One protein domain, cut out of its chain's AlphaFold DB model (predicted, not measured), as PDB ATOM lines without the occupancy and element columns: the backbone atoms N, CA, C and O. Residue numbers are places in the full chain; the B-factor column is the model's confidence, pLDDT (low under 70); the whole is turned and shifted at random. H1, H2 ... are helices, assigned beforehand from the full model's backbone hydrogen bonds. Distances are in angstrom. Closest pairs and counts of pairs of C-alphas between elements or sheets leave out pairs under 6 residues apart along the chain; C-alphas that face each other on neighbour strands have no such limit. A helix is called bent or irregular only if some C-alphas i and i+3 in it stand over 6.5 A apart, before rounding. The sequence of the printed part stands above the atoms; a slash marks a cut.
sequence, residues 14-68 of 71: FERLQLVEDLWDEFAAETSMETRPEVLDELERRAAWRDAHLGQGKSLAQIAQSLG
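AT A GLANCE: This is residues 14 to 68 of the 71 residues of the protein "Addiction module protein" of Polaromonas sp (UniProt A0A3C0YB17). The model is a wide, open horseshoe of three separate helices strung along the chain, with an empty middle and no helix packed on another. H1 makes one arm, H2 makes the opposite side, and the short H3 sits near the open end, beyond a link that folds back from the end of H2. The printed part has 55 residues with three named helices in the order H1, H2, H3 and no named strand, and its class is all helix, with 40 residues in the helices. It is extended, with a radius of gyration of the C-alphas of 17.0 A, and flat, spanning 44 by 37 by 13 A.

IN THESE COORDINATES: The two longest helices by residues are H1 and H2, with 16 residues each. H1 holds residues 14 to 29 and measures 22.4 A from first to last C-alpha. It begins at C-alpha 14, at (-42.040, -14.215, -16.447), and ends at C-alpha 29, at (-36.091, -20.143, 4.287), with z changing most on the way. H2 holds residues 37 to 52 and also measures 22.4 A. It begins at C-alpha 37, at (-27.804, -6.712, 20.004), and x changes most along it. H3 holds residues 60 to 67, 8 residues, and ends at C-alpha 67, at (-47.575, 9.138, -2.471). None of the three helices is bent or irregular.

HOW THE PARTS SIT: H1 touches no helix. H1 and H2 are apart, with no C-alpha of the one within 8 A of the other, though they follow each other in the chain. H2 and H3 are apart by the same test. H1 and H3 are apart too. Residues 14 to 57, of which 14 to 29 belong to H1 and 37 to 52 to H2, stand free: no C-alpha 8 or more residues away along the chain lies within 10 A. Residues 59 to 65, of which 60 to 65 belong to H3, also stand free. In H1, H2 and H3 every backbone O i to N i+4 pair is within hydrogen-bond range.

THE WHOLE: The two C-alphas farthest apart are those of Glu 15 and Ala 52, at 45.1 A. From the first printed C-alpha, that of Phe 14, to the last, that of Gly 68, the distance is 27.8 A. The printed part has no cut and belongs to a full chain of 71 residues. The links H1 to H2 and H2 to H3 are short but not tight, each with 7 residues. The mean pLDDT of the printed part is 90.4, and no printed residue is under 70.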
ATOM      1  N   PHE A  14     -41.558 -13.198 -17.386       92.19
ATOM      2  CA  PHE A  14     -42.040 -14.215 -16.447       92.19
ATOM      3  C   PHE A  14     -40.895 -14.923 -15.726       92.19
ATOM      4  O   PHE A  14     -40.981 -15.123 -14.526       92.19
ATOM      5  N   GLU A  15     -39.792 -15.196 -16.419       90.94
ATOM      6  CA  GLU A  15     -38.586 -15.781 -15.818       90.94
ATOM      7  C   GLU A  15     -37.966 -14.837 -14.782       90.94
ATOM      8  O   GLU A  15     -37.525 -15.274 -13.727       90.94
ATOM      9  N   ARG A  16     -37.995 -13.522 -15.035       90.69
ATOM     10  CA  ARG A  16     -37.574 -12.524 -14.039       90.69
ATOM     11  C   ARG A  16     -38.490 -12.486 -12.820       90.69
ATOM     12  O   ARG A  16     -37.999 -12.248 -11.726       90.69
ATOM     13  N   LEU A  17     -39.799 -12.663 -13.006       91.94
ATOM     14  CA  LEU A  17     -40.739 -12.730 -11.883       91.94
ATOM     15  C   LEU A  17     -40.500 -13.991 -11.055       91.94
ATOM     16  O   LEU A  17     -40.396 -13.876  -9.841       91.94
ATOM     17  N   GLN A  18     -40.320 -15.138 -11.713       91.31
ATOM     18  CA  GLN A  18     -40.001 -16.392 -11.037       91.31
ATOM     19  C   GLN A  18     -38.681 -16.294 -10.271       91.31
ATOM     20  O   GLN A  18     -38.634 -16.639  -9.105       91.31
ATOM     21  N   LEU A  19     -37.633 -15.721 -10.869       91.94
ATOM     22  CA  LEU A  19     -36.356 -15.518 -10.181       91.94
ATOM     23  C   LEU A  19     -36.497 -14.654  -8.916       91.94
ATOM     24  O   LEU A  19     -35.801 -14.882  -7.933       91.94
ATOM     25  N   VAL A  20     -37.362 -13.635  -8.944       93.12
ATOM     26  CA  VAL A  20     -37.629 -12.799  -7.763       93.12
ATOM     27  C   VAL A  20     -38.376 -13.586  -6.690       93.12
ATOM     28  O   VAL A  20     -38.067 -13.416  -5.514       93.12
ATOM     29  N   GLU A  21     -39.337 -14.418  -7.085       93.81
ATOM     30  CA  GLU A  21     -40.070 -15.309  -6.182       93.81
ATOM     31  C   GLU A  21     -39.134 -16.339  -5.544       93.81
ATOM     32  O   GLU A  21     -39.033 -16.378  -4.324       93.81
ATOM     33  N   ASP A  22     -38.354 -17.058  -6.353       92.69
ATOM     34  CA  ASP A  22     -37.397 -18.069  -5.896       92.69
ATOM     35  C   ASP A  22     -36.375 -17.470  -4.916       92.69
ATOM     36  O   ASP A  22     -36.095 -18.042  -3.864       92.69
ATOM     37  N   LEU A  23     -35.847 -16.280  -5.231       91.06
ATOM     38  CA  LEU A  23     -34.915 -15.578  -4.349       91.06
ATOM     39  C   LEU A  23     -35.587 -15.175  -3.032       91.06
ATOM     40  O   LEU A  23     -34.971 -15.242  -1.971       91.06
ATOM     41  N   TRP A  24     -36.840 -14.723  -3.086       92.31
ATOM     42  CA  TRP A  24     -37.579 -14.358  -1.883       92.31
ATOM     43  C   TRP A  24     -37.862 -15.576  -0.997       92.31
ATOM     44  O   TRP A  24     -37.713 -15.481   0.223       92.31
ATOM     45  N   ASP A  25     -38.205 -16.713  -1.598       90.25
ATOM     46  CA  ASP A  25     -38.408 -17.979  -0.895       90.25
ATOM     47  C   ASP A  25     -37.117 -18.474  -0.230       90.25
ATOM     48  O   ASP A  25     -37.150 -18.913   0.922       90.25
ATOM     49  N   GLU A  26     -35.970 -18.339  -0.900       90.75
ATOM     50  CA  GLU A  26     -34.651 -18.647  -0.334       90.75
ATOM     51  C   GLU A  26     -34.346 -17.767   0.888       90.75
ATOM     52  O   GLU A  26     -34.062 -18.285   1.970       90.75
ATOM     53  N   PHE A  27     -34.513 -16.445   0.770       85.69
ATOM     54  CA  PHE A  27     -34.356 -15.526   1.905       85.69
ATOM     55  C   PHE A  27     -35.289 -15.872   3.069       85.69
ATOM     56  O   PHE A  27     -34.873 -15.827   4.227       85.69
ATOM     57  N   ALA A  28     -36.545 -16.214   2.778       86.44
ATOM     58  CA  ALA A  28     -37.514 -16.595   3.797       86.44
ATOM     59  C   ALA A  28     -37.117 -17.908   4.495       86.44
ATOM     60  O   ALA A  28     -37.263 -18.020   5.718       86.44
ATOM     61  N   ALA A  29     -36.573 -18.873   3.753       86.81
ATOM     62  CA  ALA A  29     -36.091 -20.143   4.287       86.81
ATOM     63  C   ALA A  29     -34.837 -19.984   5.167       86.81
ATOM     64  O   ALA A  29     -34.673 -20.724   6.139       86.81
ATOM     65  N   GLU A  30     -33.981 -19.003   4.874       83.25
ATOM     66  CA  GLU A  30     -32.761 -18.709   5.639       83.25
ATOM     67  C   GLU A  30     -32.994 -17.859   6.899       83.25
ATOM     68  O   GLU A  30     -32.052 -17.574   7.648       83.25
ATOM     69  N   THR A  31     -34.237 -17.453   7.177       72.00
ATOM     70  CA  THR A  31     -34.533 -16.559   8.302       72.00
ATOM     71  C   THR A  31     -34.315 -17.262   9.648       72.00
ATOM     72  O   THR A  31     -35.198 -17.923  10.195       72.00
ATOM     73  N   SER A  32     -33.125 -17.093  10.220       76.75
ATOM     74  CA  SER A  32     -32.868 -17.377  11.633       76.75
ATOM     75  C   SER A  32     -33.373 -16.224  12.506       76.75
ATOM     76  O   SER A  32     -33.572 -15.102  12.035       76.75
ATOM     77  N   MET A  33     -33.621 -16.496  13.790       80.44
ATOM     78  CA  MET A  33     -33.941 -15.426  14.736       80.44
ATOM     79  C   MET A  33     -32.799 -14.405  14.754       80.44
ATOM     80  O   MET A  33     -31.636 -14.781  14.876       80.44
ATOM     81  N   GLU A  34     -33.130 -13.118  14.649       85.62
ATOM     82  CA  GLU A  34     -32.137 -12.054  14.781       85.62
ATOM     83  C   GLU A  34     -31.515 -12.094  16.182       85.62
ATOM     84  O   GLU A  34     -32.217 -12.209  17.186       85.62
ATOM     85  N   THR A  35     -30.188 -12.015  16.243       90.31
ATOM     86  CA  THR A  35     -29.419 -12.139  17.492       90.31
ATOM     87  C   THR A  35     -28.477 -10.968  17.729       90.31
ATOM     88  O   THR A  35     -27.925 -10.849  18.822       90.31
ATOM     89  N   ARG A  36     -28.290 -10.089  16.738       94.44
ATOM     90  CA  ARG A  36     -27.419  -8.921  16.865       94.44
ATOM     91  C   ARG A  36     -28.010  -7.926  17.867       94.44
ATOM     92  O   ARG A  36     -29.118  -7.436  17.625       94.44
ATOM     93  N   PRO A  37     -27.294  -7.597  18.960       94.50
ATOM     94  CA  PRO A  37     -27.804  -6.712  20.004       94.50
ATOM     95  C   PRO A  37     -28.285  -5.364  19.467       94.50
ATOM     96  O   PRO A  37     -29.380  -4.931  19.797       94.50
ATOM     97  N   GLU A  38     -27.541  -4.751  18.547       95.38
ATOM     98  CA  GLU A  38     -27.890  -3.450  17.976       95.38
ATOM     99  C   GLU A  38     -29.213  -3.458  17.195       95.38
ATOM    100  O   GLU A  38     -29.902  -2.440  17.113       95.38
ATOM    101  N   VAL A  39     -29.587  -4.607  16.623       93.50
ATOM    102  CA  VAL A  39     -30.864  -4.763  15.921       93.50
ATOM    103  C   VAL A  39     -31.987  -4.991  16.923       93.50
ATOM    104  O   VAL A  39     -33.055  -4.398  16.784       93.50
ATOM    105  N   LEU A  40     -31.747  -5.816  17.942       95.44
ATOM    106  CA  LEU A  40     -32.717  -6.078  19.004       95.44
ATOM    107  C   LEU A  40     -33.057  -4.803  19.788       95.44
ATOM    108  O   LEU A  40     -34.238  -4.510  19.962       95.44
ATOM    109  N   ASP A  41     -32.054  -4.002  20.151       96.75
ATOM    110  CA  ASP A  41     -32.231  -2.718  20.838       96.75
ATOM    111  C   ASP A  41     -33.099  -1.754  20.012       96.75
ATOM    112  O   ASP A  41     -34.001  -1.085  20.522       96.75
ATOM    113  N   GLU A  42     -32.869  -1.696  18.698       96.62
ATOM    114  CA  GLU A  42     -33.667  -0.875  17.785       96.62
ATOM    115  C   GLU A  42     -35.109  -1.388  17.658       96.62
ATOM    116  O   GLU A  42     -36.053  -0.592  17.597       96.62
ATOM    117  N   LEU A  43     -35.303  -2.708  17.619       93.31
ATOM    118  CA  LEU A  43     -36.632  -3.318  17.585       93.31
ATOM    119  C   LEU A  43     -37.407  -3.030  18.874       93.31
ATOM    120  O   LEU A  43     -38.578  -2.648  18.799       93.31
ATOM    121  N   GLU A  44     -36.759  -3.136  20.031       96.25
ATOM    122  CA  GLU A  44     -37.345  -2.783  21.324       96.25
ATOM    123  C   GLU A  44     -37.699  -1.293  21.376       96.25
ATOM    124  O   GLU A  44     -38.830  -0.931  21.711       96.25
ATOM    125  N   ARG A  45     -36.792  -0.415  20.925       96.75
ATOM    126  CA  ARG A  45     -37.052   1.028  20.823       96.75
ATOM    127  C   ARG A  45     -38.273   1.330  19.950       96.75
ATOM    128  O   ARG A  45     -39.097   2.174  20.313       96.75
ATOM    129  N   ARG A  46     -38.417   0.659  18.802       93.50
ATOM    130  CA  ARG A  46     -39.587   0.810  17.914       93.50
ATOM    131  C   ARG A  46     -40.866   0.273  18.542       93.50
ATOM    132  O   ARG A  46     -41.915   0.890  18.357       93.50
ATOM    133  N   ALA A  47     -40.793  -0.846  19.258       91.19
ATOM    134  CA  ALA A  47     -41.934  -1.416  19.964       91.19
ATOM    135  C   ALA A  47     -42.429  -0.458  21.055       91.19
ATOM    136  O   ALA A  47     -43.591  -0.057  21.020       91.19
ATOM    137  N   ALA A  48     -41.530   0.018  21.921       95.19
ATOM    138  CA  ALA A  48     -41.847   1.000  22.953       95.19
ATOM    139  C   ALA A  48     -42.433   2.291  22.360       95.19
ATOM    140  O   ALA A  48     -43.418   2.829  22.869       95.19
ATOM    141  N   TRP A  49     -41.871   2.775  21.244       93.31
ATOM    142  CA  TRP A  49     -42.415   3.942  20.554       93.31
ATOM    143  C   TRP A  49     -43.840   3.690  20.048       93.31
ATOM    144  O   TRP A  49     -44.720   4.507  20.303       93.31
ATOM    145  N   ARG A  50     -44.097   2.565  19.372       91.75
ATOM    146  CA  ARG A  50     -45.435   2.211  18.872       91.75
ATOM    147  C   ARG A  50     -46.455   2.135  20.005       91.75
ATOM    148  O   ARG A  50     -47.551   2.670  19.863       91.75
ATOM    149  N   ASP A  51     -46.089   1.494  21.109       92.19
ATOM    150  CA  ASP A  51     -46.992   1.271  22.236       92.19
ATOM    151  C   ASP A  51     -47.330   2.597  22.947       92.19
ATOM    152  O   ASP A  51     -48.460   2.793  23.393       92.19
ATOM    153  N   ALA A  52     -46.397   3.557  22.955       94.38
ATOM    154  CA  ALA A  52     -46.629   4.922  23.434       94.38
ATOM    155  C   ALA A  52     -47.400   5.824  22.443       94.38
ATOM    156  O   ALA A  52     -47.943   6.850  22.850       94.38
ATOM    157  N   HIS A  53     -47.462   5.472  21.153       90.56
ATOM    158  CA  HIS A  53     -48.035   6.301  20.079       90.56
ATOM    159  C   HIS A  53     -49.157   5.573  19.323       90.56
ATOM    160  O   HIS A  53     -49.144   5.439  18.092       90.56
ATOM    161  N   LEU A  54     -50.164   5.115  20.069       85.81
ATOM    162  CA  LEU A  54     -51.347   4.460  19.511       85.81
ATOM    163  C   LEU A  54     -52.041   5.349  18.462       85.81
ATOM    164  O   LEU A  54     -52.196   6.555  18.637       85.81
ATOM    165  N   GLY A  55     -52.470   4.743  17.352       84.12
ATOM    166  CA  GLY A  55     -53.198   5.439  16.282       84.12
ATOM    167  C   GLY A  55     -52.334   6.232  15.293       84.12
ATOM    168  O   GLY A  55     -52.881   6.777  14.339       84.12
ATOM    169  N   GLN A  56     -51.004   6.267  15.453       83.81
ATOM    170  CA  GLN A  56     -50.101   6.908  14.480       83.81
ATOM    171  C   GLN A  56     -49.725   6.021  13.279       83.81
ATOM    172  O   GLN A  56     -48.986   6.448  12.389       83.81
ATOM    173  N   GLY A  57     -50.230   4.785  13.228       83.44
ATOM    174  CA  GLY A  57     -50.069   3.917  12.064       83.44
ATOM    175  C   GLY A  57     -50.795   4.475  10.838       83.44
ATOM    176  O   GLY A  57     -51.879   5.047  10.953       83.44
ATOM    177  N   LYS A  58     -50.213   4.280   9.651       85.94
ATOM    178  CA  LYS A  58     -50.870   4.571   8.371       85.94
ATOM    179  C   LYS A  58     -51.263   3.264   7.694       85.94
ATOM    180  O   LYS A  58     -50.449   2.352   7.592       85.94
ATOM    181  N   SER A  59     -52.492   3.182   7.201       87.75
ATOM    182  CA  SER A  59     -52.918   2.098   6.322       87.75
ATOM    183  C   SER A  59     -52.208   2.189   4.969       87.75
ATOM    184  O   SER A  59     -51.777   3.268   4.552       87.75
ATOM    185  N   LEU A  60     -52.134   1.072   4.237       86.75
ATOM    186  CA  LEU A  60     -51.598   1.071   2.869       86.75
ATOM    187  C   LEU A  60     -52.321   2.086   1.977       86.75
ATOM    188  O   LEU A  60     -51.681   2.767   1.184       86.75
ATOM    189  N   ALA A  61     -53.637   2.244   2.149       92.12
ATOM    190  CA  ALA A  61     -54.423   3.232   1.414       92.12
ATOM    191  C   ALA A  61     -54.005   4.672   1.749       92.12
ATOM    192  O   ALA A  61     -53.854   5.489   0.844       92.12
ATOM    193  N   GLN A  62     -53.755   4.980   3.027       90.25
ATOM    194  CA  GLN A  62     -53.253   6.294   3.449       90.25
ATOM    195  C   GLN A  62     -51.842   6.563   2.913       90.25
ATOM    196  O   GLN A  62     -51.527   7.689   2.529       90.25
ATOM    197  N   ILE A  63     -50.993   5.534   2.854       90.62
ATOM    198  CA  ILE A  63     -49.651   5.631   2.268       90.62
ATOM    199  C   ILE A  63     -49.756   5.901   0.765       90.62
ATOM    200  O   ILE A  63     -49.189   6.883   0.288       90.62
ATOM    201  N   ALA A  64     -50.528   5.097   0.036       91.19
ATOM    202  CA  ALA A  64     -50.741   5.257  -1.397       91.19
ATOM    203  C   ALA A  64     -51.312   6.637  -1.748       91.19
ATOM    204  O   ALA A  64     -50.782   7.320  -2.624       91.19
ATOM    205  N   GLN A  65     -52.302   7.103  -0.978       94.12
ATOM    206  CA  GLN A  65     -52.847   8.453  -1.101       94.12
ATOM    207  C   GLN A  65     -51.768   9.527  -0.898       94.12
ATOM    208  O   GLN A  65     -51.692  10.463  -1.688       94.12
ATOM    209  N   SER A  66     -50.909   9.389   0.121       92.75
ATOM    210  CA  SER A  66     -49.838  10.361   0.386       92.75
ATOM    211  C   SER A  66     -48.755  10.398  -0.696       92.75
ATOM    212  O   SER A  66     -48.132  11.433  -0.906       92.75
ATOM    213  N   LEU A  67     -48.551   9.279  -1.391       93.50
ATOM    214  CA  LEU A  67     -47.575   9.138  -2.471       93.50
ATOM    215  C   LEU A  67     -48.163   9.450  -3.856       93.50
ATOM    216  O   LEU A  67     -47.424   9.457  -4.838       93.50
ATOM    217  N   GLY A  68     -49.474   9.694  -3.958       93.56
ATOM    218  CA  GLY A  68     -50.154   9.918  -5.235       93.56
ATOM    219  C   GLY A  68     -50.209   8.677  -6.132       93.56
ATOM    220  O   GLY A  68     -50.338   8.808  -7.348       93.56
TER     221      GLY A  68